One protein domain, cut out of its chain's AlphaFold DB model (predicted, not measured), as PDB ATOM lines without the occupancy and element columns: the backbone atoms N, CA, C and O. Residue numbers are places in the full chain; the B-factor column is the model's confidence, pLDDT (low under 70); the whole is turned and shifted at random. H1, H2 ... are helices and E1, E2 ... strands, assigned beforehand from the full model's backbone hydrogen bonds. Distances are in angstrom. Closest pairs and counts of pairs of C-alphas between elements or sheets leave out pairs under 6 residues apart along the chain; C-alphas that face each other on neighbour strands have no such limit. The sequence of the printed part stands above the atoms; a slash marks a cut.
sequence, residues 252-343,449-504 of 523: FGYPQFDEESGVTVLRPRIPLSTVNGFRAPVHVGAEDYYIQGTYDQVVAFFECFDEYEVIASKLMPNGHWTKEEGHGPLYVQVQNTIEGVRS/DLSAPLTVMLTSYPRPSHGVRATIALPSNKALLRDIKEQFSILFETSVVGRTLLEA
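Overview. This is residues 252 to 343 and 449 to 504 of the 523 residues of an uncharacterized protein of Neospora caninum (strain Liverpool) (UniProt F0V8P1). A strongly twisted sheet of six strands, curled like part of a barrel, has two helices, H1 and H2, side by side over one face, while a small sheet of three strands, E3, E5 and E9, stands crosswise and only partly face to face with it. The hairpin of E1 and E2 reaches away at one edge of the large sheet, and H3 turns off from the end of H2, far from both sheets. The printed part has 148 residues, with three named helices and nine named strands in the order E1 E2 E3 E4 H1 E5 E6 E7 E8 E9 H2 H3. The large sheet runs E2 E1 E4 E7 E6 E8, antiparallel throughout, and the small one, E3 E5 E9, is mixed. The class is mixed, helices and strands; the whole is compact, with a radius of gyration of the C-alphas of 15.9 A and spans of 52, 40 and 35 A.

Along the chain. E1, residues 252 to 258, begins at C-alpha 252 (116.404, -10.037, 67.256) and is 15.3 A long. E2 is residues 263 to 267, E3 282 to 284 and E4 289 to 293. H1, residues 295 to 304, is 14.2 A long. E5 is residues 309 to 312; E6, 331 to 336, is 16.8 A long and E7, 454 to 459, 15.8 A. E8 is residues 469 to 473 and E9 478 to 480. H2, residues 481 to 494, is 20.2 A long; H3, residues 496 to 504, ends at C-alpha 504 (92.952, -14.510, 43.019).

Arrangement. E1 pairs with E2 over residues 254 to 258, N 256 and O 265 being 2.8 A apart, and with E4 over residues 252 to 253, N 253 and O 290 being 2.8 A apart. Next come E4 and E7, N 456 and O 291 at 2.8 A, E7 and E6, N 457 and O 333 at 2.7 A, and E6 and E8, N 334 and O 470 at 2.8 A. H1 has a height of 9.3 A over this sheet and H2, on the same face, 10.6 A. H1 and H2 touch, closest at the C-alphas of Phe 302 and Leu 481, 5.4 A, with a shallow tilt of 25 degrees, opposite ways. The two sheets form a sandwich, two sheets face to face, their strands at 84 degrees. In the small sheet, E3 and E5 are parallel, N 311 and O 282 at 2.8 A; E5 and E9 are antiparallel, N 310 and O 479 at 2.8 A. H2 and H3 only just touch, with 3 pairs of C-alphas within 8 A, only at the corner. Every O i to N i+4 pair is within hydrogen-bond range in H1 and H3, and 8 of 10 in H2.

Size, cuts and confidence. The C-alphas farthest apart, of Asn 318 and Ala 504, are 55.1 A apart. Residues 344 to 448 are not printed, and C-alphas 343 and 449 are 8.8 A apart across the cut. The links E2 to E3 and E5 to E6 are long. Mean pLDDT of the printed part is 88.9; residues 339 to 343, 497 to 498 and 500 to 504 are under 70.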
ATOM      1  N   PHE A 252     116.428  -8.606  66.947       97.44
ATOM      2  CA  PHE A 252     116.404 -10.037  67.256       97.44
ATOM      3  C   PHE A 252     117.373 -10.396  68.393       97.44
ATOM      4  O   PHE A 252     118.295  -9.644  68.712       97.44
ATOM      5  N   GLY A 253     117.148 -11.544  69.031       97.69
ATOM      6  CA  GLY A 253     117.963 -12.034  70.139       97.69
ATOM      7  C   GLY A 253     117.172 -12.421  71.384       97.69
ATOM      8  O   GLY A 253     115.964 -12.651  71.346       97.69
ATOM      9  N   TYR A 254     117.872 -12.472  72.515       97.75
ATOM     10  CA  TYR A 254     117.265 -12.679  73.827       97.75
ATOM     11  C   TYR A 254     116.739 -11.353  74.392       97.75
ATOM     12  O   TYR A 254     117.393 -10.319  74.205       97.75
ATOM     13  N   PRO A 255     115.607 -11.356  75.115       96.69
ATOM     14  CA  PRO A 255     115.094 -10.161  75.761       96.69
ATOM     15  C   PRO A 255     116.004  -9.772  76.929       96.69
ATOM     16  O   PRO A 255     116.274 -10.572  77.823       96.69
ATOM     17  N   GLN A 256     116.454  -8.524  76.941       96.19
ATOM     18  CA  GLN A 256     117.118  -7.907  78.079       96.19
ATOM     19  C   GLN A 256     116.320  -6.670  78.483       96.19
ATOM     20  O   GLN A 256     116.169  -5.740  77.694       96.19
ATOM     21  N   PHE A 257     115.807  -6.661  79.712       94.25
ATOM     22  CA  PHE A 257     115.255  -5.446  80.298       94.25
ATOM     23  C   PHE A 257     116.404  -4.476  80.583       94.25
ATOM     24  O   PHE A 257     117.394  -4.856  81.211       94.25
ATOM     25  N   ASP A 258     116.286  -3.257  80.075       94.44
ATOM     26  CA  ASP A 258     117.186  -2.157  80.372       94.44
ATOM     27  C   ASP A 258     116.552  -1.279  81.456       94.44
ATOM     28  O   ASP A 258     115.499  -0.676  81.249       94.44
ATOM     29  N   GLU A 259     117.181  -1.239  82.632       95.62
ATOM     30  CA  GLU A 259     116.673  -0.510  83.798       95.62
ATOM     31  C   GLU A 259     116.723   1.013  83.609       95.62
ATOM     32  O   GLU A 259     115.919   1.716  84.219       95.62
ATOM     33  N   GLU A 260     117.620   1.527  82.757       95.12
ATOM     34  CA  GLU A 260     117.763   2.969  82.520       95.12
ATOM     35  C   GLU A 260     116.650   3.515  81.615       95.12
ATOM     36  O   GLU A 260     116.061   4.555  81.914       95.12
ATOM     37  N   SER A 261     116.331   2.810  80.522       93.50
ATOM     38  CA  SER A 261     115.243   3.194  79.609       93.50
ATOM     39  C   SER A 261     113.868   2.652  80.015       93.50
ATOM     40  O   SER A 261     112.848   3.164  79.554       93.50
ATOM     41  N   GLY A 262     113.813   1.611  80.851       92.12
ATOM     42  CA  GLY A 262     112.582   0.885  81.177       92.12
ATOM     43  C   GLY A 262     112.038   0.034  80.021       92.12
ATOM     44  O   GLY A 262     110.878  -0.385  80.060       92.12
ATOM     45  N   VAL A 263     112.843  -0.214  78.980       89.62
ATOM     46  CA  VAL A 263     112.445  -0.930  77.758       89.62
ATOM     47  C   VAL A 263     113.069  -2.324  77.725       89.62
ATOM     48  O   VAL A 263     114.200  -2.534  78.160       89.62
ATOM     49  N   THR A 264     112.349  -3.308  77.177       89.88
ATOM     50  CA  THR A 264     112.966  -4.599  76.842       89.88
ATOM     51  C   THR A 264     113.598  -4.519  75.458       89.88
ATOM     52  O   THR A 264     112.887  -4.430  74.459       89.88
ATOM     53  N   VAL A 265     114.925  -4.586  75.388       94.44
ATOM     54  CA  VAL A 265     115.677  -4.634  74.129       94.44
ATOM     55  C   VAL A 265     116.039  -6.075  73.776       94.44
ATOM     56  O   VAL A 265     116.402  -6.865  74.647       94.44
ATOM     57  N   LEU A 266     115.964  -6.434  72.495       95.69
ATOM     58  CA  LEU A 266     116.460  -7.724  72.017       95.69
ATOM     59  C   LEU A 266     117.966  -7.619  71.761       95.69
ATOM     60  O   LEU A 266     118.415  -6.692  71.088       95.69
ATOM     61  N   ARG A 267     118.756  -8.544  72.319       95.81
ATOM     62  CA  ARG A 267     120.209  -8.602  72.094       95.81
ATOM     63  C   ARG A 267     120.623  -9.982  71.580       95.81
ATOM     64  O   ARG A 267     120.352 -10.971  72.266       95.81
ATOM     65  N   PRO A 268     121.323 -10.085  70.434       93.00
ATOM     66  CA  PRO A 268     121.675 -11.378  69.840       93.00
ATOM     67  C   PRO A 268     122.650 -12.194  70.699       93.00
ATOM     68  O   PRO A 268     122.561 -13.419  70.728       93.00
ATOM     69  N   ARG A 269     123.518 -11.518  71.468       93.50
ATOM     70  CA  ARG A 269     124.598 -12.109  72.279       93.50
ATOM     71  C   ARG A 269     125.570 -12.926  71.405       93.50
ATOM     72  O   ARG A 269     126.183 -12.348  70.520       93.50
ATOM     73  N   ILE A 270     125.756 -14.218  71.693       94.69
ATOM     74  CA  ILE A 270     126.718 -15.113  71.017       94.69
ATOM     75  C   ILE A 270     126.100 -15.900  69.838       94.69
ATOM     76  O   ILE A 270     126.803 -16.081  68.845       94.69
ATOM     77  N   PRO A 271     124.841 -16.394  69.897       95.75
ATOM     78  CA  PRO A 271     124.239 -17.119  68.777       95.75
ATOM     79  C   PRO A 271     124.242 -16.358  67.454       95.75
ATOM     80  O   PRO A 271     124.263 -15.128  67.429       95.75
ATOM     81  N   LEU A 272     124.182 -17.117  66.358       96.12
ATOM     82  CA  LEU A 272     124.244 -16.605  64.983       96.12
ATOM     83  C   LEU A 272     125.560 -15.877  64.652       96.12
ATOM     84  O   LEU A 272     125.644 -15.129  63.685       96.12
ATOM     85  N   SER A 273     126.600 -16.112  65.454       96.50
ATOM     86  CA  SER A 273     127.973 -15.673  65.195       96.50
ATOM     87  C   SER A 273     128.906 -16.876  65.064       96.50
ATOM     88  O   SER A 273     128.605 -17.975  65.543       96.50
ATOM     89  N   THR A 274     130.069 -16.668  64.454       95.81
ATOM     90  CA  THR A 274     131.124 -17.683  64.360       95.81
ATOM     91  C   THR A 274     132.118 -17.571  65.520       95.81
ATOM     92  O   THR A 274     132.689 -16.515  65.779       95.81
ATOM     93  N   VAL A 275     132.364 -18.679  66.223       94.38
ATOM     94  CA  VAL A 275     133.376 -18.777  67.289       94.38
ATOM     95  C   VAL A 275     134.389 -19.840  66.883       94.38
ATOM     96  O   VAL A 275     134.039 -21.008  66.730       94.38
ATOM     97  N   ASN A 276     135.647 -19.444  66.671       93.62
ATOM     98  CA  ASN A 276     136.719 -20.320  66.170       93.62
ATOM     99  C   ASN A 276     136.350 -21.076  64.870       93.62
ATOM    100  O   ASN A 276     136.746 -22.223  64.685       93.62
ATOM    101  N   GLY A 277     135.562 -20.450  63.988       92.44
ATOM    102  CA  GLY A 277     135.066 -21.053  62.742       92.44
ATOM    103  C   GLY A 277     133.811 -21.927  62.886       92.44
ATOM    104  O   GLY A 277     133.272 -22.373  61.877       92.44
ATOM    105  N   PHE A 278     133.302 -22.142  64.102       95.62
ATOM    106  CA  PHE A 278     132.073 -22.901  64.349       95.62
ATOM    107  C   PHE A 278     130.863 -21.973  64.514       95.62
ATOM    108  O   PHE A 278     130.949 -20.940  65.177       95.62
ATOM    109  N   ARG A 279     129.720 -22.360  63.934       97.06
ATOM    110  CA  ARG A 279     128.427 -21.669  64.082       97.06
ATOM    111  C   ARG A 279     127.940 -21.783  65.532       97.06
ATOM    112  O   ARG A 279     127.754 -22.896  66.020       97.06
ATOM    113  N   ALA A 280     127.715 -20.665  66.221       97.38
ATOM    114  CA  ALA A 280     127.121 -20.667  67.558       97.38
ATOM    115  C   ALA A 280     125.590 -20.866  67.476       97.38
ATOM    116  O   ALA A 280     124.899 -19.989  66.943       97.38
ATOM    117  N   PRO A 281     125.035 -21.979  67.996       97.19
ATOM    118  CA  PRO A 281     123.609 -22.279  67.889       97.19
ATOM    119  C   PRO A 281     122.762 -21.384  68.800       97.19
ATOM    120  O   PRO A 281     123.219 -20.898  69.838       97.19
ATOM    121  N   VAL A 282     121.487 -21.223  68.452       97.25
ATOM    122  CA  VAL A 282     120.488 -20.597  69.326       97.25
ATOM    123  C   VAL A 282     120.063 -21.612  70.391       97.25
ATOM    124  O   VAL A 282     119.695 -22.744  70.079       97.25
ATOM    125  N   HIS A 283     120.099 -21.226  71.665       96.19
ATOM    126  CA  HIS A 283     119.647 -22.067  72.773       96.19
ATOM    127  C   HIS A 283     118.390 -21.471  73.389       96.19
ATOM    128  O   HIS A 283     118.420 -20.345  73.866       96.19
ATOM    129  N   VAL A 284     117.297 -22.234  73.415       95.69
ATOM    130  CA  VAL A 284     116.024 -21.766  73.982       95.69
ATOM    131  C   VAL A 284     115.586 -22.629  75.157       95.69
ATOM    132  O   VAL A 284     115.834 -23.836  75.181       95.69
ATOM    133  N   GLY A 285     114.936 -22.006  76.136       91.56
ATOM    134  CA  GLY A 285     114.309 -22.665  77.279       91.56
ATOM    135  C   GLY A 285     114.601 -21.985  78.612       91.56
ATOM    136  O   GLY A 285     113.667 -21.708  79.358       91.56
ATOM    137  N   ALA A 286     115.870 -21.679  78.902       90.44
ATOM    138  CA  ALA A 286     116.229 -20.827  80.045       90.44
ATOM    139  C   ALA A 286     115.829 -19.368  79.781       90.44
ATOM    140  O   ALA A 286     115.302 -18.681  80.652       90.44
ATOM    141  N   GLU A 287     116.037 -18.943  78.539       94.38
ATOM    142  CA  GLU A 287     115.497 -17.734  77.938       94.38
ATOM    143  C   GLU A 287     114.853 -18.133  76.603       94.38
ATOM    144  O   GLU A 287     115.233 -19.137  75.992       94.38
ATOM    145  N   ASP A 288     113.878 -17.353  76.150       96.44
ATOM    146  CA  ASP A 288     113.270 -17.508  74.827       96.44
ATOM    147  C   ASP A 288     113.964 -16.566  73.831       96.44
ATOM    148  O   ASP A 288     114.371 -15.462  74.205       96.44
ATOM    149  N   TYR A 289     114.091 -16.982  72.569       97.94
ATOM    150  CA  TYR A 289     114.730 -16.179  71.519       97.94
ATOM    151  C   TYR A 289     113.673 -15.537  70.620       97.94
ATOM    152  O   TYR A 289     112.701 -16.193  70.244       97.94
ATOM    153  N   TYR A 290     113.856 -14.265  70.276       97.81
ATOM    154  CA  TYR A 290     112.874 -13.457  69.558       97.81
ATOM    155  C   TYR A 290     113.463 -12.898  68.266       97.81
ATOM    156  O   TYR A 290     114.640 -12.548  68.214       97.81
ATOM    157  N   ILE A 291     112.632 -12.773  67.236       97.88
ATOM    158  CA  ILE A 291     112.969 -12.146  65.952       97.88
ATOM    159  C   ILE A 291     111.792 -11.242  65.581       97.88
ATOM    160  O   ILE A 291     110.652 -11.705  65.568       97.88
ATOM    161  N   GLN A 292     112.043  -9.961  65.319       95.94
ATOM    162  CA  GLN A 292     111.009  -8.973  65.010       95.94
ATOM    163  C   GLN A 292     111.282  -8.281  63.674       95.94
ATOM    164  O   GLN A 292     112.375  -7.766  63.451       95.94
ATOM    165  N   GLY A 293     110.273  -8.244  62.803       94.31
ATOM    166  CA  GLY A 293     110.366  -7.674  61.455       94.31
ATOM    167  C   GLY A 293     109.071  -7.848  60.665       94.31
ATOM    168  O   GLY A 293     108.098  -8.397  61.179       94.31
ATOM    169  N   THR A 294     109.035  -7.403  59.412       90.75
ATOM    170  CA  THR A 294     107.979  -7.817  58.468       90.75
ATOM    171  C   THR A 294     108.128  -9.300  58.106       90.75
ATOM    172  O   THR A 294     109.185  -9.891  58.337       90.75
ATOM    173  N   TYR A 295     107.091  -9.912  57.522       89.56
ATOM    174  CA  TYR A 295     107.156 -11.301  57.048       89.56
ATOM    175  C   TYR A 295     108.384 -11.547  56.149       89.56
ATOM    176  O   TYR A 295     109.175 -12.447  56.427       89.56
ATOM    177  N   ASP A 296     108.612 -10.687  55.151       87.94
ATOM    178  CA  ASP A 296     109.737 -10.822  54.215       87.94
ATOM    179  C   ASP A 296     111.099 -10.693  54.910       87.94
ATOM    180  O   ASP A 296     112.009 -11.475  54.640       87.94
ATOM    181  N   GLN A 297     111.241  -9.758  55.857       93.19
ATOM    182  CA  GLN A 297     112.471  -9.597  56.638       93.19
ATOM    183  C   GLN A 297     112.760 -10.816  57.526       93.19
ATOM    184  O   GLN A 297     113.912 -11.217  57.677       93.19
ATOM    185  N   VAL A 298     111.719 -11.410  58.115       95.19
ATOM    186  CA  VAL A 298     111.818 -12.628  58.931       95.19
ATOM    187  C   VAL A 298     112.217 -13.830  58.067       95.19
ATOM    188  O   VAL A 298     113.092 -14.602  58.458       95.19
ATOM    189  N   VAL A 299     111.646 -13.968  56.867       94.12
ATOM    190  CA  VAL A 299     112.030 -15.015  55.905       94.12
ATOM    191  C   VAL A 299     113.470 -14.819  55.415       94.12
ATOM    192  O   VAL A 299     114.238 -15.782  55.412       94.12
ATOM    193  N   ALA A 300     113.868 -13.588  55.081       93.94
ATOM    194  CA  ALA A 300     115.241 -13.252  54.697       93.94
ATOM    195  C   ALA A 300     116.245 -13.519  55.833       93.94
ATOM    196  O   ALA A 300     117.349 -13.996  55.585       93.94
ATOM    197  N   PHE A 301     115.861 -13.278  57.090       96.88
ATOM    198  CA  PHE A 301     116.670 -13.609  58.263       96.88
ATOM    199  C   PHE A 301     116.901 -15.120  58.397       96.88
ATOM    200  O   PHE A 301     118.043 -15.553  58.563       96.88
ATOM    201  N   PHE A 302     115.848 -15.935  58.273       97.44
ATOM    202  CA  PHE A 302     115.997 -17.392  58.295       97.44
ATOM    203  C   PHE A 302     116.750 -17.939  57.077       97.44
ATOM    204  O   PHE A 302     117.408 -18.964  57.192       97.44
ATOM    205  N   GLU A 303     116.682 -17.271  55.925       96.06
ATOM    206  CA  GLU A 303     117.487 -17.610  54.748       96.06
ATOM    207  C   GLU A 303     118.961 -17.234  54.916       96.06
ATOM    208  O   GLU A 303     119.839 -17.989  54.504       96.06
ATOM    209  N   CYS A 304     119.253 -16.099  55.548       97.44
ATOM    210  CA  CYS A 304     120.619 -15.673  55.824       97.44
ATOM    211  C   CYS A 304     121.338 -16.646  56.772       97.44
ATOM    212  O   CYS A 304     122.462 -17.065  56.501       97.44
ATOM    213  N   PHE A 305     120.659 -17.065  57.844       97.81
ATOM    214  CA  PHE A 305     121.212 -17.946  58.877       97.81
ATOM    215  C   PHE A 305     120.723 -19.406  58.780       97.81
ATOM    216  O   PHE A 305     120.769 -20.136  59.765       97.81
ATOM    217  N   ASP A 306     120.267 -19.835  57.605       97.75
ATOM    218  CA  ASP A 306     119.685 -21.154  57.293       97.75
ATOM    219  C   ASP A 306     120.424 -22.378  57.880       97.75
ATOM    220  O   ASP A 306     119.779 -23.312  58.360       97.75
ATOM    221  N   GLU A 307     121.759 -22.361  57.883       97.81
ATOM    222  CA  GLU A 307     122.642 -23.412  58.414       97.81
ATOM    223  C   GLU A 307     122.870 -23.375  59.940       97.81
ATOM    224  O   GLU A 307     123.597 -24.218  60.473       97.81
ATOM    225  N   TYR A 308     122.310 -22.403  60.665       98.31
ATOM    226  CA  TYR A 308     122.413 -22.349  62.124       98.31
ATOM    227  C   TYR A 308     121.354 -23.228  62.797       98.31
ATOM    228  O   TYR A 308     120.183 -23.237  62.420       98.31
ATOM    229  N   GLU A 309     121.766 -23.942  63.846       97.94
ATOM    230  CA  GLU A 309     120.877 -24.768  64.667       97.94
ATOM    231  C   GLU A 309     120.172 -23.951  65.760       97.94
ATOM    232  O   GLU A 309     120.766 -23.088  66.414       97.94
ATOM    233  N   VAL A 310     118.919 -24.311  66.029       97.56
ATOM    234  CA  VAL A 310     118.145 -23.929  67.211       97.56
ATOM    235  C   VAL A 310     117.933 -25.172  68.061       97.56
ATOM    236  O   VAL A 310     117.445 -26.190  67.575       97.56
ATOM    237  N   ILE A 311     118.287 -25.092  69.342       96.44
ATOM    238  CA  ILE A 311     118.247 -26.218  70.278       96.44
ATOM    239  C   ILE A 311     117.381 -25.837  71.481       96.44
ATOM    240  O   ILE A 311     117.790 -25.056  72.348       96.44
ATOM    241  N   ALA A 312     116.190 -26.429  71.547       95.69
ATOM    242  CA  ALA A 312     115.329 -26.405  72.716       95.69
ATOM    243  C   ALA A 312     115.925 -27.276  73.827       95.69
ATOM    244  O   ALA A 312     116.142 -28.482  73.675       95.69
ATOM    245  N   SER A 313     116.186 -26.630  74.959       93.31
ATOM    246  CA  SER A 313     116.651 -27.248  76.194       93.31
ATOM    247  C   SER A 313     115.519 -27.252  77.220       93.31
ATOM    248  O   SER A 313     114.717 -26.314  77.282       93.31
ATOM    249  N   LYS A 314     115.460 -28.285  78.063       89.81
ATOM    250  CA  LYS A 314     114.437 -28.411  79.112       89.81
ATOM    251  C   LYS A 314     115.064 -28.514  80.492       89.81
ATOM    252  O   LYS A 314     116.009 -29.277  80.683       89.81
ATOM    253  N   LEU A 315     114.515 -27.771  81.451       85.81
ATOM    254  CA  LEU A 315     114.897 -27.877  82.852       85.81
ATOM    255  C   LEU A 315     114.305 -29.161  83.434       85.81
ATOM    256  O   LEU A 315     113.086 -29.320  83.515       85.81
ATOM    257  N   MET A 316     115.176 -30.087  83.813       88.25
ATOM    258  CA  MET A 316     114.796 -31.348  84.438       88.25
ATOM    259  C   MET A 316     114.550 -31.159  85.946       88.25
ATOM    260  O   MET A 316     115.071 -30.211  86.537       88.25
ATOM    261  N   PRO A 317     113.811 -32.067  86.620       88.50
ATOM    262  CA  PRO A 317     113.531 -31.960  88.059       88.50
ATOM    263  C   PRO A 317     114.773 -31.935  88.968       88.50
ATOM    264  O   PRO A 317     114.679 -31.531  90.121       88.50
ATOM    265  N   ASN A 318     115.934 -32.356  88.458       91.19
ATOM    266  CA  ASN A 318     117.230 -32.277  89.138       91.19
ATOM    267  C   ASN A 318     117.927 -30.903  88.998       91.19
ATOM    268  O   ASN A 318     119.056 -30.756  89.456       91.19
ATOM    269  N   GLY A 319     117.299 -29.920  88.344       86.75
ATOM    270  CA  GLY A 319     117.853 -28.580  88.124       86.75
ATOM    271  C   GLY A 319     118.800 -28.449  86.924       86.75
ATOM    272  O   GLY A 319     119.297 -27.352  86.673       86.75
ATOM    273  N   HIS A 320     119.042 -29.516  86.157       87.94
ATOM    274  CA  HIS A 320     119.901 -29.469  84.972       87.94
ATOM    275  C   HIS A 320     119.105 -29.234  83.683       87.94
ATOM    276  O   HIS A 320     118.025 -29.791  83.486       87.94
ATOM    277  N   TRP A 321     119.670 -28.439  82.773       85.88
ATOM    278  CA  TRP A 321     119.155 -28.276  81.414       85.88
ATOM    279  C   TRP A 321     119.640 -29.424  80.528       85.88
ATOM    280  O   TRP A 321     120.839 -29.547  80.284       85.88
ATOM    281  N   THR A 322     118.717 -30.248  80.030       89.62
ATOM    282  CA  THR A 322     119.015 -31.304  79.048       89.62
ATOM    283  C   THR A 322     118.723 -30.841  77.621       89.62
ATOM    284  O   THR A 322     117.817 -30.033  77.391       89.62
ATOM    285  N   LYS A 323     119.501 -31.374  76.674       87.19
ATOM    286  CA  LYS A 323     119.375 -31.203  75.214       87.19
ATOM    287  C   LYS A 323     119.053 -32.528  74.503       87.19
ATOM    288  O   LYS A 323     119.067 -32.572  73.273       87.19
ATOM    289  N   GLU A 324     118.833 -33.602  75.263       86.81
ATOM    290  CA  GLU A 324     118.598 -34.949  74.737       86.81
ATOM    291  C   GLU A 324     117.274 -35.031  73.960       86.81
ATOM    292  O   GLU A 324     116.274 -34.389  74.298       86.81
ATOM    293  N   GLU A 325     117.290 -35.823  72.892       75.00
ATOM    294  CA  GLU A 325     116.138 -36.040  72.021       75.00
ATOM    295  C   GLU A 325     115.066 -36.840  72.777       75.00
ATOM    296  O   GLU A 325     115.337 -37.904  73.329       75.00
ATOM    297  N   GLY A 326     113.844 -36.298  72.833       74.38
ATOM    298  CA  GLY A 326     112.712 -36.883  73.567       74.38
ATOM    299  C   GLY A 326     112.158 -36.032  74.717       74.38
ATOM    300  O   GLY A 326     111.073 -36.323  75.216       74.38
ATOM    301  N   HIS A 327     112.819 -34.940  75.123       77.62
ATOM    302  CA  HIS A 327     112.315 -34.099  76.224       77.62
ATOM    303  C   HIS A 327     111.179 -33.125  75.858       77.62
ATOM    304  O   HIS A 327     110.587 -32.505  76.751       77.62
ATOM    305  N   GLY A 328     110.813 -33.035  74.583       78.12
ATOM    306  CA  GLY A 328     109.733 -32.195  74.061       78.12
ATOM    307  C   GLY A 328     110.192 -31.394  72.840       78.12
ATOM    308  O   GLY A 328     111.393 -31.185  72.682       78.12
ATOM    309  N   PRO A 329     109.271 -30.973  71.965       92.06
ATOM    310  CA  PRO A 329     109.623 -30.333  70.703       92.06
ATOM    311  C   PRO A 329     110.112 -28.889  70.884       92.06
ATOM    312  O   PRO A 329     109.816 -28.226  71.881       92.06
ATOM    313  N   LEU A 330     110.832 -28.384  69.882       94.69
ATOM    314  CA  LEU A 330     111.033 -26.950  69.694       94.69
ATOM    315  C   LEU A 330     109.719 -26.339  69.184       94.69
ATOM    316  O   LEU A 330     109.138 -26.825  68.214       94.69
ATOM    317  N   TYR A 331     109.252 -25.272  69.829       95.69
ATOM    318  CA  TYR A 331     108.059 -24.541  69.407       95.69
ATOM    319  C   TYR A 331     108.456 -23.248  68.700       95.69
ATOM    320  O   TYR A 331     109.250 -22.464  69.230       95.69
ATOM    321  N   VAL A 332     107.849 -23.016  67.536       96.94
ATOM    322  CA  VAL A 332     107.919 -21.750  66.800       96.94
ATOM    323  C   VAL A 332     106.570 -21.062  66.932       96.94
ATOM    324  O   VAL A 332     105.513 -21.672  66.775       96.94
ATOM    325  N   GLN A 333     106.608 -19.792  67.306       95.75
ATOM    326  CA  GLN A 333     105.447 -19.062  67.791       95.75
ATOM    327  C   GLN A 333     105.440 -17.661  67.188       95.75
ATOM    328  O   GLN A 333     106.385 -16.911  67.393       95.75
ATOM    329  N   VAL A 334     104.397 -17.290  66.451       95.44
ATOM    330  CA  VAL A 334     104.320 -16.021  65.709       95.44
ATOM    331  C   VAL A 334     103.133 -15.211  66.201       95.44
ATOM    332  O   VAL A 334     102.026 -15.728  66.291       95.44
ATOM    333  N   GLN A 335     103.354 -13.942  66.521       93.56
ATOM    334  CA  GLN A 335     102.314 -12.980  66.899       93.56
ATOM    335  C   GLN A 335     102.587 -11.638  66.212       93.56
ATOM    336  O   GLN A 335     103.730 -11.362  65.853       93.56
ATOM    337  N   ASN A 336     101.584 -10.774  66.072       91.44
ATOM    338  CA  ASN A 336     101.820  -9.403  65.620       91.44
ATOM    339  C   ASN A 336     102.536  -8.569  66.698       91.44
ATOM    340  O   ASN A 336     102.284  -8.726  67.892       91.44
ATOM    341  N   THR A 337     103.445  -7.689  66.273       85.56
ATOM    342  CA  THR A 337     104.244  -6.823  67.163       85.56
ATOM    343  C   THR A 337     103.481  -5.568  67.599       85.56
ATOM    344  O   THR A 337     103.732  -5.038  68.678       85.56
ATOM    345  N   ILE A 338     102.550  -5.088  66.768       75.19
ATOM    346  CA  ILE A 338     101.794  -3.849  66.995       75.19
ATOM    347  C   ILE A 338     100.460  -4.161  67.688       75.19
ATOM    348  O   ILE A 338      99.698  -5.021  67.241       75.19
ATOM    349  N   GLU A 339     100.149  -3.432  68.761       56.91
ATOM    350  CA  GLU A 339      98.832  -3.467  69.407       56.91
ATOM    351  C   GLU A 339      97.757  -2.873  68.476       56.91
ATOM    352  O   GLU A 339      97.956  -1.826  67.863       56.91
ATOM    353  N   GLY A 340      96.612  -3.550  68.347       49.94
ATOM    354  CA  GLY A 340      95.497  -3.128  67.490       49.94
ATOM    355  C   GLY A 340      95.445  -3.740  66.081       49.94
ATOM    356  O   GLY A 340      94.351  -3.848  65.532       49.94
ATOM    357  N   VAL A 341      96.553  -4.229  65.504       52.72
ATOM    358  CA  VAL A 341      96.495  -4.970  64.221       52.72
ATOM    359  C   VAL A 341      96.224  -6.444  64.498       52.72
ATOM    360  O   VAL A 341      97.153  -7.218  64.721       52.72
ATOM    361  N   ARG A 342      94.936  -6.801  64.605       51.84
ATOM    362  CA  ARG A 342      94.403  -8.109  65.057       51.84
ATOM    363  C   ARG A 342      94.896  -8.619  66.419       51.84
ATOM    364  O   ARG A 342      94.328  -9.584  66.922       51.84
ATOM    365  N   SER A 343      95.873  -7.964  67.052       40.97
ATOM    366  CA  SER A 343      96.331  -8.258  68.409       40.97
ATOM    367  C   SER A 343      95.153  -8.206  69.387       40.97
ATOM    368  O   SER A 343      94.585  -7.134  69.601       40.97
ATOM    369  N   ASP A 449      98.136 -11.557  61.474       83.50
ATOM    370  CA  ASP A 449      98.143 -10.797  60.229       83.50
ATOM    371  C   ASP A 449      99.566 -10.745  59.651       83.50
ATOM    372  O   ASP A 449     100.417 -10.011  60.152       83.50
ATOM    373  N   LEU A 450      99.839 -11.517  58.597       83.06
ATOM    374  CA  LEU A 450     101.163 -11.548  57.961       83.06
ATOM    375  C   LEU A 450     101.522 -10.253  57.208       83.06
ATOM    376  O   LEU A 450     102.685 -10.074  56.851       83.06
ATOM    377  N   SER A 451     100.564  -9.346  56.979       79.44
ATOM    378  CA  SER A 451     100.829  -8.041  56.351       79.44
ATOM    379  C   SER A 451     101.428  -7.012  57.319       79.44
ATOM    380  O   SER A 451     101.985  -6.000  56.889       79.44
ATOM    381  N   ALA A 452     101.343  -7.270  58.627       85.25
ATOM    382  CA  ALA A 452     101.849  -6.396  59.675       85.25
ATOM    383  C   ALA A 452     103.139  -6.946  60.309       85.25
ATOM    384  O   ALA A 452     103.413  -8.143  60.217       85.25
ATOM    385  N   PRO A 453     103.943  -6.103  60.990       90.75
ATOM    386  CA  PRO A 453     105.147  -6.557  61.674       90.75
ATOM    387  C   PRO A 453     104.870  -7.700  62.655       90.75
ATOM    388  O   PRO A 453     103.930  -7.652  63.457       90.75
ATOM    389  N   LEU A 454     105.722  -8.716  62.585       93.44
ATOM    390  CA  LEU A 454     105.648  -9.970  63.316       93.44
ATOM    391  C   LEU A 454     106.722 -10.022  64.402       93.44
ATOM    392  O   LEU A 454     107.821  -9.488  64.252       93.44
ATOM    393  N   THR A 455     106.399 -10.711  65.489       95.75
ATOM    394  CA  THR A 455     107.328 -11.194  66.503       95.75
ATOM    395  C   THR A 455     107.298 -12.715  66.450       95.75
ATOM    396  O   THR A 455     106.301 -13.337  66.828       95.75
ATOM    397  N   VAL A 456     108.394 -13.314  65.999       97.31
ATOM    398  CA  VAL A 456     108.642 -14.751  66.107       97.31
ATOM    399  C   VAL A 456     109.322 -15.029  67.439       97.31
ATOM    400  O   VAL A 456     110.231 -14.311  67.844       97.31
ATOM    401  N   MET A 457     108.884 -16.083  68.113       97.56
ATOM    402  CA  MET A 457     109.430 -16.614  69.353       97.56
ATOM    403  C   MET A 457     109.849 -18.063  69.115       97.56
ATOM    404  O   MET A 457     109.067 -18.869  68.607       97.56
ATOM    405  N   LEU A 458     111.069 -18.388  69.524       97.75
ATOM    406  CA  LEU A 458     111.615 -19.737  69.573       97.75
ATOM    407  C   LEU A 458     111.696 -20.137  71.049       97.75
ATOM    408  O   LEU A 458     112.334 -19.447  71.848       97.75
ATOM    409  N   THR A 459     111.013 -21.219  71.420       96.44
ATOM    410  CA  THR A 459     110.746 -21.570  72.828       96.44
ATOM    411  C   THR A 459     110.755 -23.086  73.036       96.44
ATOM    412  O   THR A 459     110.353 -23.824  72.137       96.44
ATOM    413  N   SER A 460     111.115 -23.579  74.226       94.88
ATOM    414  CA  SER A 460     111.052 -25.024  74.549       94.88
ATOM    415  C   SER A 460     109.704 -25.501  75.118       94.88
ATOM    416  O   SER A 460     109.576 -26.640  75.568       94.88
ATOM    417  N   TYR A 461     108.692 -24.632  75.117       91.56
ATOM    418  CA  TYR A 461     107.352 -24.892  75.639       91.56
ATOM    419  C   TYR A 461     106.305 -24.102  74.835       91.56
ATOM    420  O   TYR A 461     106.594 -22.991  74.383       91.56
ATOM    421  N   PRO A 462     105.069 -24.611  74.674       90.50
ATOM    422  CA  PRO A 462     104.014 -23.851  74.025       90.50
ATOM    423  C   PRO A 462     103.571 -22.738  74.977       90.50
ATOM    424  O   PRO A 462     103.139 -23.003  76.103       90.50
ATOM    425  N   ARG A 463     103.657 -21.478  74.544       87.75
ATOM    426  CA  ARG A 463     103.039 -20.373  75.286       87.75
ATOM    427  C   ARG A 463     101.551 -20.370  74.933       87.75
ATOM    428  O   ARG A 463     101.211 -20.615  73.775       87.75
ATOM    429  N   PRO A 464     100.644 -20.071  75.878       80.69
ATOM    430  CA  PRO A 464      99.215 -20.129  75.601       80.69
ATOM    431  C   PRO A 464      98.868 -19.173  74.454       80.69
ATOM    432  O   PRO A 464      99.213 -17.987  74.497       80.69
ATOM    433  N   SER A 465      98.241 -19.708  73.405       72.19
ATOM    434  CA  SER A 465      97.986 -18.960  72.171       72.19
ATOM    435  C   SER A 465      96.914 -17.896  72.366       72.19
ATOM    436  O   SER A 465      97.020 -16.827  71.787       72.19
ATOM    437  N   HIS A 466      95.873 -18.175  73.166       74.50
ATOM    438  CA  HIS A 466      94.721 -17.299  73.440       74.50
ATOM    439  C   HIS A 466      94.090 -16.626  72.196       74.50
ATOM    440  O   HIS A 466      93.361 -15.645  72.336       74.50
ATOM    441  N   GLY A 467      94.333 -17.157  70.988       71.06
ATOM    442  CA  GLY A 467      93.978 -16.517  69.720       71.06
ATOM    443  C   GLY A 467      94.724 -15.207  69.428       71.06
ATOM    444  O   GLY A 467      94.141 -14.375  68.748       71.06
ATOM    445  N   VAL A 468      95.937 -15.009  69.971       79.44
ATOM    446  CA  VAL A 468      96.862 -13.871  69.720       79.44
ATOM    447  C   VAL A 468      98.059 -14.247  68.834       79.44
ATOM    448  O   VAL A 468      98.886 -13.400  68.507       79.44
ATOM    449  N   ARG A 469      98.224 -15.546  68.570       88.25
ATOM    450  CA  ARG A 469      99.470 -16.158  68.116       88.25
ATOM    451  C   ARG A 469      99.180 -17.438  67.349       88.25
ATOM    452  O   ARG A 469      98.420 -18.260  67.856       88.25
ATOM    453  N   ALA A 470      99.888 -17.635  66.242       92.00
ATOM    454  CA  ALA A 470     100.023 -18.927  65.586       92.00
ATOM    455  C   ALA A 470     101.193 -19.716  66.200       92.00
ATOM    456  O   ALA A 470     102.272 -19.160  66.423       92.00
ATOM    457  N   THR A 471     101.003 -21.007  66.471       94.06
ATOM    458  CA  THR A 471     102.008 -21.870  67.120       94.06
ATOM    459  C   THR A 471     102.182 -23.166  66.341       94.06
ATOM    460  O   THR A 471     101.199 -23.850  66.077       94.06
ATOM    461  N   ILE A 472     103.422 -23.554  66.048       94.50
ATOM    462  CA  ILE A 472     103.767 -24.881  65.526       94.50
ATOM    463  C   ILE A 472     104.769 -25.573  66.455       94.50
ATOM    464  O   ILE A 472     105.683 -24.947  66.999       94.50
ATOM    465  N   ALA A 473     104.577 -26.876  66.650       94.00
ATOM    466  CA  ALA A 473     105.533 -27.756  67.306       94.00
ATOM    467  C   ALA A 473     106.336 -28.493  66.228       94.00
ATOM    468  O   ALA A 473     105.754 -29.157  65.373       94.00
ATOM    469  N   LEU A 474     107.661 -28.371  66.254       93.75
ATOM    470  CA  LEU A 474     108.541 -29.088  65.331       93.75
ATOM    471  C   LEU A 474     108.715 -30.548  65.787       93.75
ATOM    472  O   LEU A 474     108.614 -30.824  66.979       93.75
ATOM    473  N   PRO A 475     109.023 -31.508  64.896       91.25
ATOM    474  CA  PRO A 475     109.118 -32.927  65.267       91.25
ATOM    475  C   PRO A 475     110.286 -33.265  66.215       91.25
ATOM    476  O   PRO A 475     110.345 -34.371  66.745       91.25
ATOM    477  N   SER A 476     111.219 -32.335  66.431       92.69
ATOM    478  CA  SER A 476     112.422 -32.510  67.249       92.69
ATOM    479  C   SER A 476     112.635 -31.319  68.189       92.69
ATOM    480  O   SER A 476     112.095 -30.231  67.982       92.69
ATOM    481  N   ASN A 477     113.454 -31.509  69.229       94.44
ATOM    482  CA  ASN A 477     113.955 -30.421  70.071       94.44
ATOM    483  C   ASN A 477     115.102 -29.635  69.405       94.44
ATOM    484  O   ASN A 477     115.557 -28.634  69.958       94.44
ATOM    485  N   LYS A 478     115.573 -30.075  68.234       95.81
ATOM    486  CA  LYS A 478     116.571 -29.391  67.407       95.81
ATOM    487  C   LYS A 478     116.014 -29.178  66.003       95.81
ATOM    488  O   LYS A 478     115.404 -30.093  65.453       95.81
ATOM    489  N   ALA A 479     116.257 -28.011  65.422       96.38
ATOM    490  CA  ALA A 479     115.961 -27.719  64.020       96.38
ATOM    491  C   ALA A 479     116.994 -26.736  63.465       96.38
ATOM    492  O   ALA A 479     117.541 -25.928  64.219       96.38
ATOM    493  N   LEU A 480     117.246 -26.770  62.161       98.06
ATOM    494  CA  LEU A 480     117.974 -25.706  61.473       98.06
ATOM    495  C   LEU A 480     117.026 -24.533  61.192       98.06
ATOM    496  O   LEU A 480     115.818 -24.722  61.031       98.06
ATOM    497  N   LEU A 481     117.555 -23.312  61.089       97.88
ATOM    498  CA  LEU A 481     116.733 -22.145  60.744       97.88
ATOM    499  C   LEU A 481     116.075 -22.271  59.361       97.88
ATOM    500  O   LEU A 481     114.968 -21.764  59.175       97.88
ATOM    501  N   ARG A 482     116.672 -23.024  58.427       97.56
ATOM    502  CA  ARG A 482     116.019 -23.383  57.154       97.56
ATOM    503  C   ARG A 482     114.734 -24.197  57.353       97.56
ATOM    504  O   ARG A 482     113.739 -23.931  56.691       97.56
ATOM    505  N   ASP A 483     114.731 -25.138  58.299       96.69
ATOM    506  CA  ASP A 483     113.592 -26.027  58.539       96.69
ATOM    507  C   ASP A 483     112.427 -25.205  59.134       96.69
ATOM    508  O   ASP A 483     111.254 -25.467  58.869       96.69
ATOM    509  N   ILE A 484     112.760 -24.145  59.890       96.88
ATOM    510  CA  ILE A 484     111.813 -23.130  60.374       96.88
ATOM    511  C   ILE A 484     111.305 -22.250  59.222       96.88
ATOM    512  O   ILE A 484     110.098 -22.016  59.146       96.88
ATOM    513  N   LYS A 485     112.175 -21.803  58.302       96.19
ATOM    514  CA  LYS A 485     111.776 -21.048  57.096       96.19
ATOM    515  C   LYS A 485     110.729 -21.806  56.276       96.19
ATOM    516  O   LYS A 485     109.748 -21.206  55.848       96.19
ATOM    517  N   GLU A 486     110.901 -23.112  56.089       93.44
ATOM    518  CA  GLU A 486     109.937 -23.949  55.359       93.44
ATOM    519  C   GLU A 486     108.543 -23.933  56.012       93.44
ATOM    520  O   GLU A 486     107.534 -23.857  55.309       93.44
ATOM    521  N   GLN A 487     108.464 -23.880  57.349       94.38
ATOM    522  CA  GLN A 487     107.181 -23.725  58.046       94.38
ATOM    523  C   GLN A 487     106.526 -22.358  57.794       94.38
ATOM    524  O   GLN A 487     105.300 -22.271  57.838       94.38
ATOM    525  N   PHE A 488     107.288 -21.293  57.517       90.19
ATOM    526  CA  PHE A 488     106.714 -19.977  57.202       90.19
ATOM    527  C   PHE A 488     105.996 -19.961  55.849       90.19
ATOM    528  O   PHE A 488     104.938 -19.343  55.750       90.19
ATOM    529  N   SER A 489     106.478 -20.708  54.851       85.69
ATOM    530  CA  SER A 489     105.742 -20.904  53.591       85.69
ATOM    531  C   SER A 489     104.366 -21.532  53.843       85.69
ATOM    532  O   SER A 489     103.356 -21.028  53.356       85.69
ATOM    533  N   ILE A 490     104.306 -22.564  54.694       88.06
ATOM    534  CA  ILE A 490     103.048 -23.220  55.088       88.06
ATOM    535  C   ILE A 490     102.146 -22.252  55.875       88.06
ATOM    536  O   ILE A 490     100.934 -22.217  55.654       88.06
ATOM    537  N   LEU A 491     102.715 -21.427  56.766       87.69
ATOM    538  CA  LEU A 491     101.973 -20.381  57.483       87.69
ATOM    539  C   LEU A 491     101.345 -19.375  56.511       87.69
ATOM    540  O   LEU A 491     100.185 -19.006  56.672       87.69
ATOM    541  N   PHE A 492     102.092 -18.953  55.488       80.50
ATOM    542  CA  PHE A 492     101.588 -18.055  54.458       80.50
ATOM    543  C   PHE A 492     100.446 -18.695  53.670       80.50
ATOM    544  O   PHE A 492      99.353 -18.133  53.657       80.50
ATOM    545  N   GLU A 493     100.651 -19.884  53.097       77.94
ATOM    546  CA  GLU A 493      99.642 -20.611  52.310       77.94
ATOM    547  C   GLU A 493      98.341 -20.874  53.087       77.94
ATOM    548  O   GLU A 493      97.253 -20.794  52.517       77.94
ATOM    549  N   THR A 494      98.438 -21.149  54.392       80.06
ATOM    550  CA  THR A 494      97.273 -21.384  55.264       80.06
ATOM    551  C   THR A 494      96.619 -20.097  55.782       80.06
ATOM    552  O   THR A 494      95.428 -20.104  56.110       80.06
ATOM    553  N   SER A 495      97.341 -18.973  55.818       77.25
ATOM    554  CA  SER A 495      96.800 -17.676  56.248       77.25
ATOM    555  C   SER A 495      95.692 -17.152  55.332       77.25
ATOM    556  O   SER A 495      95.613 -17.488  54.152       77.25
ATOM    557  N   VAL A 496      94.849 -16.257  55.858       73.06
ATOM    558  CA  VAL A 496      93.837 -15.541  55.057       73.06
ATOM    559  C   VAL A 496      94.476 -14.796  53.872       73.06
ATOM    560  O   VAL A 496      93.908 -14.771  52.780       73.06
ATOM    561  N   VAL A 497      95.670 -14.223  54.059       67.75
ATOM    562  CA  VAL A 497      96.389 -13.468  53.017       67.75
ATOM    563  C   VAL A 497      96.868 -14.398  51.898       67.75
ATOM    564  O   VAL A 497      96.588 -14.140  50.729       67.75
ATOM    565  N   GLY A 498      97.527 -15.511  52.229       63.03
ATOM    566  CA  GLY A 498      97.973 -16.473  51.218       63.03
ATOM    567  C   GLY A 498      96.808 -17.145  50.498       63.03
ATOM    568  O   GLY A 498      96.820 -17.207  49.271       63.03
ATOM    569  N   ARG A 499      95.754 -17.555  51.222       71.00
ATOM    570  CA  ARG A 499      94.535 -18.126  50.621       71.00
ATOM    571  C   ARG A 499      93.892 -17.176  49.609       71.00
ATOM    572  O   ARG A 499      93.693 -17.566  48.462       71.00
ATOM    573  N   THR A 500      93.651 -15.918  49.985       65.06
ATOM    574  CA  THR A 500      93.037 -14.925  49.079       65.06
ATOM    575  C   THR A 500      93.911 -14.606  47.859       65.06
ATOM    576  O   THR A 500      93.388 -14.478  46.752       65.06
ATOM    577  N   LEU A 501      95.241 -14.548  48.011       63.00
ATOM    578  CA  LEU A 501      96.166 -14.359  46.885       63.00
ATOM    579  C   LEU A 501      96.221 -15.578  45.948       63.00
ATOM    580  O   LEU A 501      96.198 -15.413  44.726       63.00
ATOM    581  N   LEU A 502      96.245 -16.797  46.495       66.50
ATOM    582  CA  LEU A 502      96.202 -18.041  45.721       66.50
ATOM    583  C   LEU A 502      94.871 -18.189  44.971       66.50
ATOM    584  O   LEU A 502      94.858 -18.588  43.806       66.50
ATOM    585  N   GLU A 503      93.750 -17.832  45.595       69.19
ATOM    586  CA  GLU A 503      92.434 -17.805  44.952       69.19
ATOM    587  C   GLU A 503      92.358 -16.757  43.838       69.19
ATOM    588  O   GLU A 503      91.883 -17.073  42.745       69.19
ATOM    589  N   ALA A 504      92.892 -15.548  44.049       63.19
ATOM    590  CA  ALA A 504      92.952 -14.510  43.019       63.19
ATOM    591  C   ALA A 504      93.808 -14.939  41.809       63.19
ATOM    592  O   ALA A 504      93.383 -14.791  40.657       63.19
TER     593      ALA A 504